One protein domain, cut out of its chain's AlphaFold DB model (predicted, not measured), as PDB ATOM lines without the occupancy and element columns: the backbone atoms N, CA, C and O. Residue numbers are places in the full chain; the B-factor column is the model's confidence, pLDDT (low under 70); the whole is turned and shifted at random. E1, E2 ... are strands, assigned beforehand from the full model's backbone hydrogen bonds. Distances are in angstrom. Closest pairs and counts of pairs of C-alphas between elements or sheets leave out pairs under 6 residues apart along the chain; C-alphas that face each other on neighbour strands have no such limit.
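AT A GLANCE: This is residues 14 to 150 of the 176 residues of an uncharacterized protein of Diploscapter pachys (UniProt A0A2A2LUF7). A strongly twisted sheet of six strands is the main body, and a separate two-strand hairpin of E1 and E2 is set off from it, loosely joined. A long unnamed stretch, residues 40 to 74, leads from the hairpin to the sheet, and its residues 47 to 52 stick out free. The printed part has 137 residues, eight named strands, E1 to E8 in turn, and no named helix: all strand. The sheet, order E4 E3 E6 E5 E8 E7, is antiparallel; the whole is only just compact, close to loose, with a radius of gyration of the C-alphas of 16.8 A and spans of 43 by 41 by 29 A.

IN THESE COORDINATES: E1, residues 14 to 24, begins at C-alpha 14 (319.997, 234.926, 294.682) and bends by 79 degrees at residue 19. E2 is residues 30 to 39, E3 75 to 83, E4 90 to 93, E5 96 to 104, 26.0 A long, E6 107 to 115 and E7 125 to 133. E8, residues 140 to 149, is 29.1 A long and ends at C-alpha 149 (303.774, 228.025, 296.709).

HOW THE PARTS SIT: E4 and E7 are the edge strands. E3 pairs with E4 over residues 75 to 78, N 76 and O 92 at 2.9 A, and with E6 over 79 to 83, N 79 and O 112 at 2.9 A. Within hydrogen-bond range are N 98 and O 113 of the hairpin E5 and E6, 2.8 A apart, N 101 and O 145 of the neighbours E5 and E8, 2.8 A apart, and N 129 and O 144 of the hairpin E7 and E8, 2.8 A apart. In the hairpin E1 and E2, N 16 and O 37 are 2.8 A apart. The closest C-alphas of E1 and E6, Glu 16 and Ser 115, are 7.1 A apart; E2 and E6 are apart.

THE WHOLE: The farthest C-alphas, of Gly 71 and Gly 137, are 51.9 A apart. The printed part has no cut; the link E2 to E3 is long. Mean pLDDT of the printed part is 78.7, and residues 48 to 67, 82, 84 and 89 are under 70.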
ATOM      1  N   TYR A  14     321.076 235.711 295.283       75.56
ATOM      2  CA  TYR A  14     319.997 234.926 294.682       75.56
ATOM      3  C   TYR A  14     319.744 235.426 293.268       75.56
ATOM      4  O   TYR A  14     319.728 236.633 293.062       75.56
ATOM      5  N   CYS A  15     319.501 234.546 292.304       75.81
ATOM      6  CA  CYS A  15     319.251 234.975 290.934       75.81
ATOM      7  C   CYS A  15     318.154 234.166 290.233       75.81
ATOM      8  O   CYS A  15     317.808 233.061 290.642       75.81
ATOM      9  N   GLU A  16     317.564 234.763 289.210       79.50
ATOM     10  CA  GLU A  16     316.562 234.181 288.332       79.50
ATOM     11  C   GLU A  16     316.996 234.514 286.910       79.50
ATOM     12  O   GLU A  16     317.172 235.685 286.573       79.50
ATOM     13  N   TYR A  17     317.175 233.490 286.081       78.94
ATOM     14  CA  TYR A  17     317.476 233.661 284.668       78.94
ATOM     15  C   TYR A  17     316.386 233.001 283.832       78.94
ATOM     16  O   TYR A  17     316.001 231.854 284.074       78.94
ATOM     17  N   ASP A  18     315.913 233.733 282.834       75.44
ATOM     18  CA  ASP A  18     314.973 233.257 281.834       75.44
ATOM     19  C   ASP A  18     315.512 233.636 280.455       75.44
ATOM     20  O   ASP A  18     315.752 234.808 280.163       75.44
ATOM     21  N   SER A  19     315.750 232.640 279.602       77.56
ATOM     22  CA  SER A  19     316.271 232.884 278.259       77.56
ATOM     23  C   SER A  19     315.206 233.388 277.287       77.56
ATOM     24  O   SER A  19     315.579 233.921 276.240       77.56
ATOM     25  N   ASN A  20     313.920 233.193 277.612       78.31
ATOM     26  CA  ASN A  20     312.798 233.367 276.692       78.31
ATOM     27  C   ASN A  20     311.637 234.172 277.315       78.31
ATOM     28  O   ASN A  20     310.467 233.943 276.994       78.31
ATOM     29  N   HIS A  21     311.945 235.108 278.209       81.75
ATOM     30  CA  HIS A  21     310.944 235.913 278.898       81.75
ATOM     31  C   HIS A  21     310.170 236.795 277.908       81.75
ATOM     32  O   HIS A  21     310.766 237.530 277.127       81.75
ATOM     33  N   MET A  22     308.840 236.766 277.943       79.69
ATOM     34  CA  MET A  22     308.014 237.570 277.038       79.69
ATOM     35  C   MET A  22     307.787 238.973 277.609       79.69
ATOM     36  O   MET A  22     307.159 239.121 278.656       79.69
ATOM     37  N   ALA A  23     308.240 240.006 276.896       79.38
ATOM     38  CA  ALA A  23     308.076 241.408 277.285       79.38
ATOM     39  C   ALA A  23     307.636 242.283 276.102       79.38
ATOM     40  O   ALA A  23     307.888 241.960 274.941       79.38
ATOM     41  N   ALA A  24     306.985 243.411 276.387       78.62
ATOM     42  CA  ALA A  24     306.648 244.397 275.364       78.62
ATOM     43  C   ALA A  24     307.884 245.238 275.001       78.62
ATOM     44  O   ALA A  24     308.564 245.763 275.883       78.62
ATOM     45  N   ASN A  25     308.167 245.393 273.707       82.62
ATOM     46  CA  ASN A  25     309.182 246.335 273.233       82.62
ATOM     47  C   ASN A  25     308.636 247.779 273.172       82.62
ATOM     48  O   ASN A  25     307.461 248.029 273.436       82.62
ATOM     49  N   SER A  26     309.470 248.740 272.763       80.50
ATOM     50  CA  SER A  26     309.086 250.161 272.645       80.50
ATOM     51  C   SER A  26     307.941 250.441 271.660       80.50
ATOM     52  O   SER A  26     307.358 251.519 271.699       80.50
ATOM     53  N   LYS A  27     307.604 249.483 270.789       87.12
ATOM     54  CA  LYS A  27     306.480 249.556 269.844       87.12
ATOM     55  C   LYS A  27     305.220 248.851 270.364       87.12
ATOM     56  O   LYS A  27     304.229 248.794 269.648       87.12
ATOM     57  N   GLY A  28     305.259 248.294 271.577       78.31
ATOM     58  CA  GLY A  28     304.154 247.538 272.170       78.31
ATOM     59  C   GLY A  28     304.036 246.090 271.684       78.31
ATOM     60  O   GLY A  28     303.094 245.405 272.071       78.31
ATOM     61  N   ASN A  29     304.978 245.597 270.873       82.88
ATOM     62  CA  ASN A  29     304.966 244.208 270.417       82.88
ATOM     63  C   ASN A  29     305.569 243.294 271.485       82.88
ATOM     64  O   ASN A  29     306.637 243.601 272.024       82.88
ATOM     65  N   THR A  30     304.937 242.147 271.730       80.75
ATOM     66  CA  THR A  30     305.502 241.098 272.585       80.75
ATOM     67  C   THR A  30     306.685 240.442 271.883       80.75
ATOM     68  O   THR A  30     306.553 239.923 270.775       80.75
ATOM     69  N   VAL A  31     307.844 240.460 272.534       85.38
ATOM     70  CA  VAL A  31     309.080 239.834 272.062       85.38
ATOM     71  C   VAL A  31     309.685 238.974 273.168       85.38
ATOM     72  O   VAL A  31     309.526 239.264 274.352       85.38
ATOM     73  N   SER A  32     310.387 237.918 272.768       84.12
ATOM     74  CA  SER A  32     311.179 237.093 273.678       84.12
ATOM     75  C   SER A  32     312.494 237.806 273.999       84.12
ATOM     76  O   SER A  32     313.237 238.179 273.086       84.12
ATOM     77  N   ILE A  33     312.773 238.015 275.283       81.81
ATOM     78  CA  ILE A  33     313.995 238.631 275.801       81.81
ATOM     79  C   ILE A  33     314.696 237.690 276.781       81.81
ATOM     80  O   ILE A  33     314.078 236.843 277.419       81.81
ATOM     81  N   LYS A  34     316.003 237.887 276.948       81.00
ATOM     82  CA  LYS A  34     316.750 237.267 278.045       81.00
ATOM     83  C   LYS A  34     316.604 238.143 279.282       81.00
ATOM     84  O   LYS A  34     316.993 239.311 279.247       81.00
ATOM     85  N   MET A  35     316.057 237.589 280.357       78.88
ATOM     86  CA  MET A  35     315.898 238.261 281.642       78.88
ATOM     87  C   MET A  35     316.864 237.661 282.662       78.88
ATOM     88  O   MET A  35     316.916 236.446 282.839       78.88
ATOM     89  N   LEU A  36     317.590 238.528 283.363       77.75
ATOM     90  CA  LEU A  36     318.320 238.189 284.577       77.75
ATOM     91  C   LEU A  36     317.825 239.090 285.704       77.75
ATOM     92  O   LEU A  36     317.813 240.312 285.564       77.75
ATOM     93  N   MET A  37     317.473 238.486 286.830       78.19
ATOM     94  CA  MET A  37     317.229 239.180 288.087       78.19
ATOM     95  C   MET A  37     318.196 238.638 289.132       78.19
ATOM     96  O   MET A  37     318.355 237.428 289.245       78.19
ATOM     97  N   GLU A  38     318.836 239.517 289.896       76.75
ATOM     98  CA  GLU A  38     319.761 239.141 290.962       76.75
ATOM     99  C   GLU A  38     319.476 239.993 292.204       76.75
ATOM    100  O   GLU A  38     319.416 241.218 292.134       76.75
ATOM    101  N   PHE A  39     319.284 239.333 293.341       75.56
ATOM    102  CA  PHE A  39     319.227 239.945 294.660       75.56
ATOM    103  C   PHE A  39     320.531 239.634 295.369       75.56
ATOM    104  O   PHE A  39     320.886 238.470 295.533       75.56
ATOM    105  N   CYS A  40     321.233 240.659 295.821       75.94
ATOM    106  CA  CYS A  40     322.495 240.506 296.519       75.94
ATOM    107  C   CYS A  40     322.507 241.400 297.762       75.94
ATOM    108  O   CYS A  40     321.802 242.408 297.819       75.94
ATOM    109  N   SER A  41     323.243 240.980 298.791       73.00
ATOM    110  CA  SER A  41     323.192 241.595 300.126       73.00
ATOM    111  C   SER A  41     324.513 242.222 300.585       73.00
ATOM    112  O   SER A  41     324.547 242.858 301.637       73.00
ATOM    113  N   SER A  42     325.592 242.092 299.807       73.81
ATOM    114  CA  SER A  42     326.893 242.699 300.107       73.81
ATOM    115  C   SER A  42     327.061 244.091 299.480       73.81
ATOM    116  O   SER A  42     326.370 244.465 298.535       73.81
ATOM    117  N   ALA A  43     327.996 244.887 300.007       78.19
ATOM    118  CA  ALA A  43     328.314 246.198 299.444       78.19
ATOM    119  C   ALA A  43     328.782 246.072 297.981       78.19
ATOM    120  O   ALA A  43     329.589 245.202 297.657       78.19
ATOM    121  N   SER A  44     328.266 246.938 297.101       76.19
ATOM    122  CA  SER A  44     328.612 246.987 295.667       76.19
ATOM    123  C   SER A  44     328.411 245.668 294.905       76.19
ATOM    124  O   SER A  44     329.020 245.444 293.860       76.19
ATOM    125  N   CYS A  45     327.529 244.792 295.391       71.00
ATOM    126  CA  CYS A  45     327.276 243.481 294.794       71.00
ATOM    127  C   CYS A  45     326.591 243.539 293.419       71.00
ATOM    128  O   CYS A  45     326.676 242.587 292.646       71.00
ATOM    129  N   ASN A  46     325.958 244.669 293.097       74.56
ATOM    130  CA  ASN A  46     325.355 244.967 291.801       74.56
ATOM    131  C   ASN A  46     326.347 245.589 290.796       74.56
ATOM    132  O   ASN A  46     325.937 245.960 289.699       74.56
ATOM    133  N   ASN A  47     327.637 245.711 291.137       70.81
ATOM    134  CA  ASN A  47     328.667 246.289 290.264       70.81
ATOM    135  C   ASN A  47     329.254 245.263 289.275       70.81
ATOM    136  O   ASN A  47     330.469 245.154 289.106       70.81
ATOM    137  N   ARG A  48     328.394 244.456 288.647       64.00
ATOM    138  CA  ARG A  48     328.824 243.544 287.584       64.00
ATOM    139  C   ARG A  48     328.725 244.277 286.248       64.00
ATOM    140  O   ARG A  48     327.643 244.768 285.926       64.00
ATOM    141  N   PRO A  49     329.812 244.358 285.459       56.28
ATOM    142  CA  PRO A  49     329.709 244.884 284.111       56.28
ATOM    143  C   PRO A  49     328.679 244.051 283.349       56.28
ATOM    144  O   PRO A  49     328.651 242.827 283.502       56.28
ATOM    145  N   ALA A  50     327.843 244.706 282.540       55.62
ATOM    146  CA  ALA A  50     326.977 244.041 281.573       55.62
ATOM    147  C   ALA A  50     327.878 243.327 280.553       55.62
ATOM    148  O   ALA A  50     328.215 243.874 279.507       55.62
ATOM    149  N   GLN A  51     328.396 242.156 280.921       48.41
ATOM    150  CA  GLN A  51     329.356 241.437 280.104       48.41
ATOM    151  C   GLN A  51     328.697 241.024 278.789       48.41
ATOM    152  O   GLN A  51     327.502 240.734 278.755       48.41
ATOM    153  N   ASN A  52     329.502 241.050 277.723       41.81
ATOM    154  CA  ASN A  52     329.181 240.732 276.331       41.81
ATOM    155  C   ASN A  52     328.216 239.550 276.181       41.81
ATOM    156  O   ASN A  52     328.639 238.406 276.016       41.81
ATOM    157  N   GLY A  53     326.918 239.854 276.216       46.88
ATOM    158  CA  GLY A  53     325.857 238.860 276.252       46.88
ATOM    159  C   GLY A  53     325.909 238.001 277.519       46.88
ATOM    160  O   GLY A  53     326.955 237.577 277.998       46.88
ATOM    161  N   TYR A  54     324.747 237.641 278.047       51.91
ATOM    162  CA  TYR A  54     324.597 236.602 279.075       51.91
ATOM    163  C   TYR A  54     324.974 235.187 278.552       51.91
ATOM    164  O   TYR A  54     324.288 234.208 278.826       51.91
ATOM    165  N   THR A  55     326.006 235.077 277.708       46.66
ATOM    166  CA  THR A  55     326.314 233.952 276.817       46.66
ATOM    167  C   THR A  55     327.469 233.063 277.275       46.66
ATOM    168  O   THR A  55     327.664 232.029 276.648       46.66
ATOM    169  N   GLN A  56     328.231 233.406 278.325       42.88
ATOM    170  CA  GLN A  56     329.486 232.681 278.622       42.88
ATOM    171  C   GLN A  56     329.696 232.136 280.044       42.88
ATOM    172  O   GLN A  56     330.721 231.517 280.296       42.88
ATOM    173  N   ASN A  57     328.745 232.249 280.969       46.03
ATOM    174  CA  ASN A  57     328.785 231.455 282.205       46.03
ATOM    175  C   ASN A  57     327.375 231.411 282.797       46.03
ATOM    176  O   ASN A  57     326.650 232.399 282.651       46.03
ATOM    177  N   PRO A  58     326.922 230.307 283.411       52.59
ATOM    178  CA  PRO A  58     325.516 230.153 283.707       52.59
ATOM    179  C   PRO A  58     325.195 231.056 284.887       52.59
ATOM    180  O   PRO A  58     325.564 230.785 286.026       52.59
ATOM    181  N   VAL A  59     324.515 232.158 284.590       58.66
ATOM    182  CA  VAL A  59     324.338 233.273 285.523       58.66
ATOM    183  C   VAL A  59     323.551 232.860 286.779       58.66
ATOM    184  O   VAL A  59     323.569 233.573 287.773       58.66
ATOM    185  N   CYS A  60     322.960 231.655 286.763       64.75
ATOM    186  CA  CYS A  60     322.304 230.991 287.886       64.75
ATOM    187  C   CYS A  60     322.596 229.478 288.042       64.75
ATOM    188  O   CYS A  60     321.830 228.799 288.723       64.75
ATOM    189  N   SER A  61     323.664 228.906 287.451       55.03
ATOM    190  CA  SER A  61     323.921 227.437 287.496       55.03
ATOM    191  C   SER A  61     324.099 226.857 288.885       55.03
ATOM    192  O   SER A  61     323.920 225.657 289.066       55.03
ATOM    193  N   GLN A  62     324.518 227.673 289.847       55.25
ATOM    194  CA  GLN A  62     324.841 227.175 291.176       55.25
ATOM    195  C   GLN A  62     323.598 226.960 292.043       55.25
ATOM    196  O   GLN A  62     323.731 226.434 293.138       55.25
ATOM    197  N   GLN A  63     322.395 227.297 291.562       58.22
ATOM    198  CA  GLN A  63     321.150 227.042 292.281       58.22
ATOM    199  C   GLN A  63     320.749 225.564 292.199       58.22
ATOM    200  O   GLN A  63     320.174 225.112 291.211       58.22
ATOM    201  N   THR A  64     321.018 224.800 293.258       54.97
ATOM    202  CA  THR A  64     320.492 223.437 293.406       54.97
ATOM    203  C   THR A  64     318.983 223.482 293.613       54.97
ATOM    204  O   THR A  64     318.509 223.947 294.649       54.97
ATOM    205  N   ASN A  65     318.220 222.984 292.644       58.69
ATOM    206  CA  ASN A  65     316.770 222.867 292.749       58.69
ATOM    207  C   ASN A  65     316.405 221.549 293.457       58.69
ATOM    208  O   ASN A  65     315.947 220.595 292.833       58.69
ATOM    209  N   ASN A  66     316.668 221.478 294.766       59.69
ATOM    210  CA  ASN A  66     316.472 220.263 295.573       59.69
ATOM    211  C   ASN A  66     315.028 220.094 296.089       59.69
ATOM    212  O   ASN A  66     314.751 219.192 296.880       59.69
ATOM    213  N   ASN A  67     314.091 220.942 295.655       64.62
ATOM    214  CA  ASN A  67     312.686 220.847 296.045       64.62
ATOM    215  C   ASN A  67     311.977 219.741 295.246       64.62
ATOM    216  O   ASN A  67     311.297 220.002 294.253       64.62
ATOM    217  N   LEU A  68     312.134 218.497 295.699       77.62
ATOM    218  CA  LEU A  68     311.355 217.364 295.210       77.62
ATOM    219  C   LEU A  68     310.078 217.208 296.044       77.62
ATOM    220  O   LEU A  68     310.137 217.054 297.263       77.62
ATOM    221  N   ILE A  69     308.922 217.178 295.385       80.38
ATOM    222  CA  ILE A  69     307.648 216.773 295.986       80.38
ATOM    223  C   ILE A  69     307.417 215.310 295.620       80.38
ATOM    224  O   ILE A  69     307.240 214.979 294.448       80.38
ATOM    225  N   ASN A  70     307.422 214.431 296.625       81.62
ATOM    226  CA  ASN A  70     307.277 212.980 296.451       81.62
ATOM    227  C   ASN A  70     308.286 212.397 295.440       81.62
ATOM    228  O   ASN A  70     307.925 211.604 294.571       81.62
ATOM    229  N   GLY A  71     309.546 212.837 295.517       81.75
ATOM    230  CA  GLY A  71     310.625 212.369 294.637       81.75
ATOM    231  C   GLY A  71     310.586 212.922 293.207       81.75
ATOM    232  O   GLY A  71     311.381 212.493 292.377       81.75
ATOM    233  N   LYS A  72     309.689 213.870 292.904       85.06
ATOM    234  CA  LYS A  72     309.583 214.516 291.588       85.06
ATOM    235  C   LYS A  72     309.806 216.025 291.692       85.06
ATOM    236  O   LYS A  72     309.392 216.612 292.692       85.06
ATOM    237  N   PRO A  73     310.409 216.670 290.679       87.25
ATOM    238  CA  PRO A  73     310.454 218.127 290.605       87.25
ATOM    239  C   PRO A  73     309.053 218.755 290.700       87.25
ATOM    240  O   PRO A  73     308.050 218.118 290.370       87.25
ATOM    241  N   LEU A  74     308.979 219.992 291.186       89.12
ATOM    242  CA  LEU A  74     307.730 220.749 291.263       89.12
ATOM    243  C   LEU A  74     307.317 221.238 289.868       89.12
ATOM    244  O   LEU A  74     307.969 222.115 289.304       89.12
ATOM    245  N   ASP A  75     306.211 220.714 289.349       91.31
ATOM    246  CA  ASP A  75     305.549 221.216 288.152       91.31
ATOM    247  C   ASP A  75     304.531 222.299 288.518       91.31
ATOM    248  O   ASP A  75     303.724 222.160 289.444       91.31
ATOM    249  N   CYS A  76     304.548 223.380 287.747       91.31
ATOM    250  CA  CYS A  76     303.680 224.538 287.905       91.31
ATOM    251  C   CYS A  76     302.916 224.804 286.614       91.31
ATOM    252  O   CYS A  76     303.432 224.545 285.527       91.31
ATOM    253  N   TYR A  77     301.726 225.401 286.715       91.19
ATOM    254  CA  TYR A  77     301.097 225.984 285.534       91.19
ATOM    255  C   TYR A  77     301.877 227.215 285.085       91.19
ATOM    256  O   TYR A  77     302.281 228.036 285.911       91.19
ATOM    257  N   GLU A  78     302.025 227.370 283.780       88.56
ATOM    258  CA  GLU A  78     302.631 228.536 283.162       88.56
ATOM    259  C   GLU A  78     301.708 229.099 282.088       88.56
ATOM    260  O   GLU A  78     301.092 228.352 281.323       88.56
ATOM    261  N   CYS A  79     301.597 230.425 282.049       82.19
ATOM    262  CA  CYS A  79     300.886 231.100 280.984       82.19
ATOM    263  C   CYS A  79     301.237 232.580 280.856       82.19
ATOM    264  O   CYS A  79     301.614 233.265 281.815       82.19
ATOM    265  N   THR A  80     300.983 233.082 279.655       72.12
ATOM    266  CA  THR A  80     300.982 234.506 279.343       72.12
ATOM    267  C   THR A  80     299.738 235.178 279.942       72.12
ATOM    268  O   THR A  80     298.666 234.568 279.936       72.12
ATOM    269  N   PRO A  81     299.833 236.429 280.432       74.62
ATOM    270  CA  PRO A  81     298.687 237.157 280.964       74.62
ATOM    271  C   PRO A  81     297.493 237.182 280.002       74.62
ATOM    272  O   PRO A  81     297.604 237.684 278.884       74.62
ATOM    273  N   GLN A  82     296.340 236.679 280.447       69.31
ATOM    274  CA  GLN A  82     295.086 236.754 279.691       69.31
ATOM    275  C   GLN A  82     293.972 237.415 280.518       69.31
ATOM    276  O   GLN A  82     293.830 237.112 281.709       69.31
ATOM    277  N   PRO A  83     293.160 238.310 279.918       72.88
ATOM    278  CA  PRO A  83     291.999 238.885 280.588       72.88
ATOM    279  C   PRO A  83     290.952 237.823 280.927       72.88
ATOM    280  O   PRO A  83     290.546 237.051 280.059       72.88
ATOM    281  N   GLY A  84     290.473 237.802 282.171       66.88
ATOM    282  CA  GLY A  84     289.273 237.041 282.538       66.88
ATOM    283  C   GLY A  84     289.396 235.510 282.517       66.88
ATOM    284  O   GLY A  84     288.424 234.825 282.833       66.88
ATOM    285  N   LYS A  85     290.560 234.949 282.163       71.25
ATOM    286  CA  LYS A  85     290.764 233.501 282.037       71.25
ATOM    287  C   LYS A  85     291.852 233.000 282.970       71.25
ATOM    288  O   LYS A  85     292.930 233.572 283.091       71.25
ATOM    289  N   ASN A  86     291.550 231.885 283.622       71.19
ATOM    290  CA  ASN A  86     292.528 231.118 284.365       71.19
ATOM    291  C   ASN A  86     293.182 230.131 283.394       71.19
ATOM    292  O   ASN A  86     292.510 229.258 282.857       71.19
ATOM    293  N   CYS A  87     294.471 230.310 283.156       71.81
ATOM    294  CA  CYS A  87     295.262 229.616 282.144       71.81
ATOM    295  C   CYS A  87     295.940 228.350 282.702       71.81
ATOM    296  O   CYS A  87     296.337 228.303 283.878       71.81
ATOM    297  N   TRP A  88     295.995 227.302 281.881       75.25
ATOM    298  CA  TRP A  88     296.523 225.972 282.233       75.25
ATOM    299  C   TRP A  88     297.422 225.453 281.094       75.25
ATOM    300  O   TRP A  88     297.603 224.252 280.924       75.25
ATOM    301  N   ASP A  89     297.933 226.387 280.288       67.75
ATOM    302  CA  ASP A  89     298.305 226.158 278.890       67.75
ATOM    303  C   ASP A  89     299.688 225.513 278.740       67.75
ATOM    304  O   ASP A  89     299.945 224.811 277.766       67.75
ATOM    305  N   SER A  90     300.576 225.740 279.711       80.00
ATOM    306  CA  SER A  90     301.934 225.202 279.735       80.00
ATOM    307  C   SER A  90     302.323 224.731 281.137       80.00
ATOM    308  O   SER A  90     301.656 225.036 282.134       80.00
ATOM    309  N   LYS A  91     303.428 223.983 281.203       87.50
ATOM    310  CA  LYS A  91     304.078 223.567 282.443       87.50
ATOM    311  C   LYS A  91     305.514 224.071 282.491       87.50
ATOM    312  O   LYS A  91     306.214 224.040 281.482       87.50
ATOM    313  N   CYS A  92     305.965 224.437 283.682       86.94
ATOM    314  CA  CYS A  92     307.373 224.705 283.936       86.94
ATOM    315  C   CYS A  92     307.788 224.213 285.324       86.94
ATOM    316  O   CYS A  92     306.947 224.003 286.201       86.94
ATOM    317  N   THR A  93     309.094 224.019 285.505       87.12
ATOM    318  CA  THR A  93     309.664 223.353 286.679       87.12
ATOM    319  C   THR A  93     310.750 224.228 287.303       87.12
ATOM    320  O   THR A  93     311.842 224.361 286.749       87.12
ATOM    321  N   LYS A  94     310.460 224.828 288.465       86.50
ATOM    322  CA  LYS A  94     311.408 225.596 289.304       86.50
ATOM    323  C   LYS A  94     311.080 225.398 290.790       86.50
ATOM    324  O   LYS A  94     310.168 224.649 291.127       86.50
ATOM    325  N   LYS A  95     311.832 226.047 291.684       86.06
ATOM    326  CA  LYS A  95     311.711 225.879 293.144       86.06
ATOM    327  C   LYS A  95     310.322 226.215 293.711       86.06
ATOM    328  O   LYS A  95     309.900 225.604 294.697       86.06
ATOM    329  N   TYR A  96     309.655 227.197 293.111       89.62
ATOM    330  CA  TYR A  96     308.360 227.735 293.509       89.62
ATOM    331  C   TYR A  96     307.432 227.851 292.305       89.62
ATOM    332  O   TYR A  96     307.862 228.255 291.224       89.62
ATOM    333  N   CYS A  97     306.141 227.615 292.516       91.69
ATOM    334  CA  CYS A  97     305.120 228.086 291.597       91.69
ATOM    335  C   CYS A  97     304.676 229.488 292.001       91.69
ATOM    336  O   CYS A  97     304.365 229.744 293.166       91.69
ATOM    337  N   MET A  98     304.614 230.384 291.021       91.75
ATOM    338  CA  MET A  98     304.154 231.752 291.183       91.75
ATOM    339  C   MET A  98     302.798 231.933 290.500       91.75
ATOM    340  O   MET A  98     302.545 231.427 289.398       91.75
ATOM    341  N   LYS A  99     301.909 232.652 291.181       91.00
ATOM    342  CA  LYS A  99     300.656 233.151 290.621       91.00
ATOM    343  C   LYS A  99     300.556 234.629 290.909       91.00
ATOM    344  O   LYS A  99     300.719 235.047 292.051       91.00
ATOM    345  N   GLN A 100     300.182 235.381 289.895       89.75
ATOM    346  CA  GLN A 100     299.975 236.806 289.987       89.75
ATOM    347  C   GLN A 100     298.615 237.172 289.402       89.75
ATOM    348  O   GLN A 100     298.239 236.705 288.328       89.75
ATOM    349  N   VAL A 101     297.874 238.009 290.119       88.81
ATOM    350  CA  VAL A 101     296.600 238.577 289.688       88.81
ATOM    351  C   VAL A 101     296.745 240.089 289.689       88.81
ATOM    352  O   VAL A 101     296.948 240.693 290.741       88.81
ATOM    353  N   THR A 102     296.626 240.694 288.515       88.25
ATOM    354  CA  THR A 102     296.639 242.149 288.357       88.25
ATOM    355  C   THR A 102     295.228 242.603 288.024       88.25
ATOM    356  O   THR A 102     294.686 242.198 286.998       88.25
ATOM    357  N   SER A 103     294.628 243.446 288.860       88.19
ATOM    358  CA  SER A 103     293.342 244.084 288.590       88.19
ATOM    359  C   SER A 103     293.504 245.576 288.316       88.19
ATOM    360  O   SER A 103     294.248 246.292 288.988       88.19
ATOM    361  N   ILE A 104     292.800 246.044 287.287       85.81
ATOM    362  CA  ILE A 104     292.742 247.444 286.869       85.81
ATOM    363  C   ILE A 104     291.265 247.779 286.667       85.81
ATOM    364  O   ILE A 104     290.627 247.266 285.745       85.81
ATOM    365  N   LYS A 105     290.710 248.643 287.526       82.06
ATOM    366  CA  LYS A 105     289.265 248.935 287.574       82.06
ATOM    367  C   LYS A 105     288.438 247.633 287.628       82.06
ATOM    368  O   LYS A 105     288.576 246.875 288.580       82.06
ATOM    369  N   ASN A 106     287.623 247.369 286.602       78.50
ATOM    370  CA  ASN A 106     286.740 246.202 286.503       78.50
ATOM    371  C   ASN A 106     287.389 245.016 285.763       78.50
ATOM    372  O   ASN A 106     286.777 243.959 285.640       78.50
ATOM    373  N   GLY A 107     288.600 245.197 285.229       83.88
ATOM    374  CA  GLY A 107     289.345 244.163 284.521       83.88
ATOM    375  C   GLY A 107     290.374 243.488 285.419       83.88
ATOM    376  O   GLY A 107     290.901 244.092 286.355       83.88
ATOM    377  N   TRP A 108     290.700 242.239 285.103       86.44
ATOM    378  CA  TRP A 108     291.793 241.518 285.741       86.44
ATOM    379  C   TRP A 108     292.521 240.617 284.750       86.44
ATOM    380  O   TRP A 108     291.940 240.136 283.773       86.44
ATOM    381  N   GLN A 109     293.799 240.385 285.025       86.44
ATOM    382  CA  GLN A 109     294.661 239.457 284.306       86.44
ATOM    383  C   GLN A 109     295.334 238.514 285.297       86.44
ATOM    384  O   GLN A 109     295.707 238.919 286.400       86.44
ATOM    385  N   ILE A 110     295.484 237.255 284.893       86.62
ATOM    386  CA  ILE A 110     296.230 236.252 285.653       86.62
ATOM    387  C   ILE A 110     297.494 235.911 284.885       86.62
ATOM    388  O   ILE A 110     297.430 235.584 283.705       86.62
ATOM    389  N   GLN A 111     298.617 235.934 285.590       87.62
ATOM    390  CA  GLN A 111     299.879 235.367 285.148       87.62
ATOM    391  C   GLN A 111     300.235 234.200 286.064       87.62
ATOM    392  O   GLN A 111     300.067 234.270 287.286       87.62
ATOM    393  N   LYS A 112     300.740 233.123 285.473       89.62
ATOM    394  CA  LYS A 112     301.295 231.991 286.207       89.62
ATOM    395  C   LYS A 112     302.631 231.627 285.601       89.62
ATOM    396  O   LYS A 112     302.779 231.645 284.384       89.62
ATOM    397  N   THR A 113     303.586 231.297 286.449       89.62
ATOM    398  CA  THR A 113     304.893 230.797 286.030       89.62
ATOM    399  C   THR A 113     305.538 230.098 287.223       89.62
ATOM    400  O   THR A 113     304.930 229.958 288.289       89.62
ATOM    401  N   CYS A 114     306.765 229.648 287.064       88.56
ATOM    402  CA  CYS A 114     307.593 229.088 288.113       88.56
ATOM    403  C   CYS A 114     308.795 230.013 288.337       88.56
ATOM    404  O   CYS A 114     309.202 230.758 287.447       88.56
ATOM    405  N   SER A 115     309.360 229.995 289.539       87.38
ATOM    406  CA  SER A 115     310.511 230.823 289.903       87.38
ATOM    407  C   SER A 115     311.412 230.085 290.887       87.38
ATOM    408  O   SER A 115     310.954 229.264 291.683       87.38
ATOM    409  N   ASN A 116     312.709 230.367 290.833       81.88
ATOM    410  CA  ASN A 116     313.679 229.940 291.836       81.88
ATOM    411  C   ASN A 116     313.716 230.876 293.052       81.88
ATOM    412  O   ASN A 116     314.316 230.529 294.070       81.88
ATOM    413  N   ILE A 117     313.048 232.030 292.964       83.06
ATOM    414  CA  ILE A 117     313.044 233.085 293.973       83.06
ATOM    415  C   ILE A 117     311.630 233.315 294.506       83.06
ATOM    416  O   ILE A 117     310.695 233.573 293.755       83.06
ATOM    417  N   ASN A 118     311.495 233.334 295.829       85.38
ATOM    418  CA  ASN A 118     310.325 233.861 296.519       85.38
ATOM    419  C   ASN A 118     310.702 235.160 297.241       85.38
ATOM    420  O   ASN A 118     311.393 235.142 298.261       85.38
ATOM    421  N   ILE A 119     310.222 236.292 296.729       83.44
ATOM    422  CA  ILE A 119     310.567 237.625 297.246       83.44
ATOM    423  C   ILE A 119     310.020 237.914 298.653       83.44
ATOM    424  O   ILE A 119     310.432 238.894 299.267       83.44
ATOM    425  N   TYR A 120     309.097 237.095 299.167       83.38
ATOM    426  CA  TYR A 120     308.541 237.273 300.511       83.38
ATOM    427  C   TYR A 120     309.305 236.510 301.585       83.38
ATOM    428  O   TYR A 120     309.150 236.817 302.763       83.38
ATOM    429  N   GLY A 121     310.096 235.506 301.203       80.50
ATOM    430  CA  GLY A 121     310.841 234.711 302.176       80.50
ATOM    431  C   GLY A 121     309.982 233.698 302.936       80.50
ATOM    432  O   GLY A 121     310.509 232.971 303.771       80.50
ATOM    433  N   ILE A 122     308.677 233.654 302.650       82.81
ATOM    434  CA  ILE A 122     307.681 232.827 303.331       82.81
ATOM    435  C   ILE A 122     307.065 231.884 302.298       82.81
ATOM    436  O   ILE A 122     306.457 232.333 301.324       82.81
ATOM    437  N   ASP A 123     307.251 230.581 302.488       86.44
ATOM    438  CA  ASP A 123     306.689 229.555 301.608       86.44
ATOM    439  C   ASP A 123     305.149 229.519 301.724       86.44
ATOM    440  O   ASP A 123     304.602 229.667 302.814       86.44
ATOM    441  N   ASN A 124     304.450 229.263 300.610       88.06
ATOM    442  CA  ASN A 124     302.981 229.145 300.548       88.06
ATOM    443  C   ASN A 124     302.246 230.404 301.031       88.06
ATOM    444  O   ASN A 124     301.284 230.337 301.797       88.06
ATOM    445  N   TYR A 125     302.709 231.562 300.568       88.00
ATOM    446  CA  TYR A 125     302.230 232.866 300.999       88.00
ATOM    447  C   TYR A 125     301.798 233.731 299.816       88.00
ATOM    448  O   TYR A 125     302.358 233.647 298.721       88.00
ATOM    449  N   CYS A 126     300.804 234.580 300.065       90.50
ATOM    450  CA  CYS A 126     300.293 235.567 299.130       90.50
ATOM    451  C   CYS A 126     300.347 236.949 299.763       90.50
ATOM    452  O   CYS A 126     299.949 237.103 300.916       90.50
ATOM    453  N   GLN A 127     300.717 237.951 298.973       90.00
ATOM    454  CA  GLN A 127     300.622 239.346 299.375       90.00
ATOM    455  C   GLN A 127     299.901 240.166 298.312       90.00
ATOM    456  O   GLN A 127     300.046 239.927 297.110       90.00
ATOM    457  N   THR A 128     299.116 241.138 298.770       91.00
ATOM    458  CA  THR A 128     298.401 242.089 297.919       91.00
ATOM    459  C   THR A 128     298.967 243.488 298.110       91.00
ATOM    460  O   THR A 128     299.207 243.924 299.232       91.00
ATOM    461  N   PHE A 129     299.159 244.193 297.000       88.00
ATOM    462  CA  PHE A 129     299.677 245.549 296.934       88.00
ATOM    463  C   PHE A 129     298.735 246.402 296.092       88.00
ATOM    464  O   PHE A 129     298.321 245.992 295.006       88.00
ATOM    465  N   ASP A 130     298.427 247.599 296.575       89.81
ATOM    466  CA  ASP A 130     297.788 248.630 295.768       89.81
ATOM    467  C   ASP A 130     298.897 249.482 295.133       89.81
ATOM    468  O   ASP A 130     299.745 250.041 295.828       89.81
ATOM    469  N   LEU A 131     298.920 249.541 293.802       85.12
ATOM    470  CA  LEU A 131     299.915 250.260 293.017       85.12
ATOM    471  C   LEU A 131     299.245 251.434 292.302       85.12
ATOM    472  O   LEU A 131     298.171 251.307 291.713       85.12
ATOM    473  N   ILE A 132     299.899 252.590 292.330       85.56
ATOM    474  CA  ILE A 132     299.513 253.744 291.522       85.56
ATOM    475  C   ILE A 132     300.618 253.945 290.495       85.56
ATOM    476  O   ILE A 132     301.730 254.331 290.850       85.56
ATOM    477  N   THR A 133     300.328 253.663 289.227       84.19
ATOM    478  CA  THR A 133     301.240 253.974 288.121       84.19
ATOM    479  C   THR A 133     300.820 255.282 287.465       84.19
ATOM    480  O   THR A 133     299.638 255.618 287.441       84.19
ATOM    481  N   ASN A 134     301.787 256.050 286.957       82.81
ATOM    482  CA  ASN A 134     301.524 257.325 286.291       82.81
ATOM    483  C   ASN A 134     302.089 257.348 284.856       82.81
ATOM    484  O   ASN A 134     303.051 258.068 284.577       82.81
ATOM    485  N   PRO A 135     301.558 256.521 283.934       78.12
ATOM    486  CA  PRO A 135     301.925 256.617 282.527       78.12
ATOM    487  C   PRO A 135     301.417 257.946 281.942       78.12
ATOM    488  O   PRO A 135     300.213 258.186 281.869       78.12
ATOM    489  N   GLY A 136     302.337 258.817 281.518       77.06
ATOM    490  CA  GLY A 136     302.006 260.043 280.779       77.06
ATOM    491  C   GLY A 136     301.200 261.092 281.558       77.06
ATOM    492  O   GLY A 136     300.480 261.868 280.941       77.06
ATOM    493  N   GLY A 137     301.280 261.118 282.893       82.06
ATOM    494  CA  GLY A 137     300.560 262.089 283.731       82.06
ATOM    495  C   GLY A 137     299.190 261.613 284.240       82.06
ATOM    496  O   GLY A 137     298.572 262.304 285.049       82.06
ATOM    497  N   MET A 138     298.726 260.425 283.830       80.62
ATOM    498  CA  MET A 138     297.477 259.834 284.314       80.62
ATOM    499  C   MET A 138     297.709 258.820 285.437       80.62
ATOM    500  O   MET A 138     298.313 257.772 285.222       80.62
ATOM    501  N   ALA A 139     297.142 259.073 286.618       85.12
ATOM    502  CA  ALA A 139     297.176 258.118 287.722       85.12
ATOM    503  C   ALA A 139     296.254 256.914 287.453       85.12
ATOM    504  O   ALA A 139     295.025 257.026 287.445       85.12
ATOM    505  N   VAL A 140     296.853 255.736 287.287       85.44
ATOM    506  CA  VAL A 140     296.161 254.456 287.148       85.44
ATOM    507  C   VAL A 140     296.325 253.677 288.445       85.44
ATOM    508  O   VAL A 140     297.426 253.273 288.812       85.44
ATOM    509  N   LYS A 141     295.209 253.463 289.147       88.31
ATOM    510  CA  LYS A 141     295.162 252.580 290.314       88.31
ATOM    511  C   LYS A 141     295.018 251.139 289.845       88.31
ATOM    512  O   LYS A 141     294.055 250.805 289.146       88.31
ATOM    513  N   SER A 142     295.948 250.297 290.257       88.06
ATOM    514  CA  SER A 142     295.899 248.859 290.064       88.06
ATOM    515  C   SER A 142     296.086 248.154 291.399       88.06
ATOM    516  O   SER A 142     296.686 248.685 292.331       88.06
ATOM    517  N   ARG A 143     295.538 246.949 291.503       89.81
ATOM    518  CA  ARG A 143     295.790 246.061 292.630       89.81
ATOM    519  C   ARG A 143     296.482 244.820 292.108       89.81
ATOM    520  O   ARG A 143     296.081 244.233 291.107       89.81
ATOM    521  N   TYR A 144     297.549 244.446 292.784       89.06
ATOM    522  CA  TYR A 144     298.415 243.348 292.416       89.06
ATOM    523  C   TYR A 144     298.448 242.354 293.568       89.06
ATOM    524  O   TYR A 144     298.800 242.716 294.686       89.06
ATOM    525  N   GLN A 145     298.078 241.105 293.318       90.94
ATOM    526  CA  GLN A 145     298.251 240.014 294.267       90.94
ATOM    527  C   GLN A 145     299.250 239.025 293.691       90.94
ATOM    528  O   GLN A 145     299.060 238.555 292.574       90.94
ATOM    529  N   GLN A 146     300.264 238.663 294.465       91.81
ATOM    530  CA  GLN A 146     301.245 237.662 294.070       91.81
ATOM    531  C   GLN A 146     301.414 236.631 295.169       91.81
ATOM    532  O   GLN A 146     301.461 236.948 296.355       91.81
ATOM    533  N   CYS A 147     301.466 235.378 294.742       91.81
ATOM    534  CA  CYS A 147     301.538 234.206 295.585       91.81
ATOM    535  C   CYS A 147     302.707 233.333 295.156       91.81
ATOM    536  O   CYS A 147     302.920 233.136 293.956       91.81
ATOM    537  N   TYR A 148     303.385 232.751 296.139       92.12
ATOM    538  CA  TYR A 148     304.393 231.717 295.947       92.12
ATOM    539  C   TYR A 148     303.996 230.470 296.721       92.12
ATOM    540  O   TYR A 148     303.653 230.557 297.897       92.12
ATOM    541  N   CYS A 149     304.073 229.308 296.082       91.31
ATOM    542  CA  CYS A 149     303.774 228.025 296.709       91.31
ATOM    543  C   CYS A 149     304.744 226.933 296.245       91.31
ATOM    544  O   CYS A 149     305.370 227.044 295.189       91.31
ATOM    545  N   LYS A 150     304.888 225.894 297.071       91.19
ATOM    546  CA  LYS A 150     305.731 224.709 296.818       91.19
ATOM    547  C   LYS A 150     305.280 223.483 297.624       91.19
ATOM    548  O   LYS A 150     306.076 222.593 297.906       91.19
TER     549      LYS A 150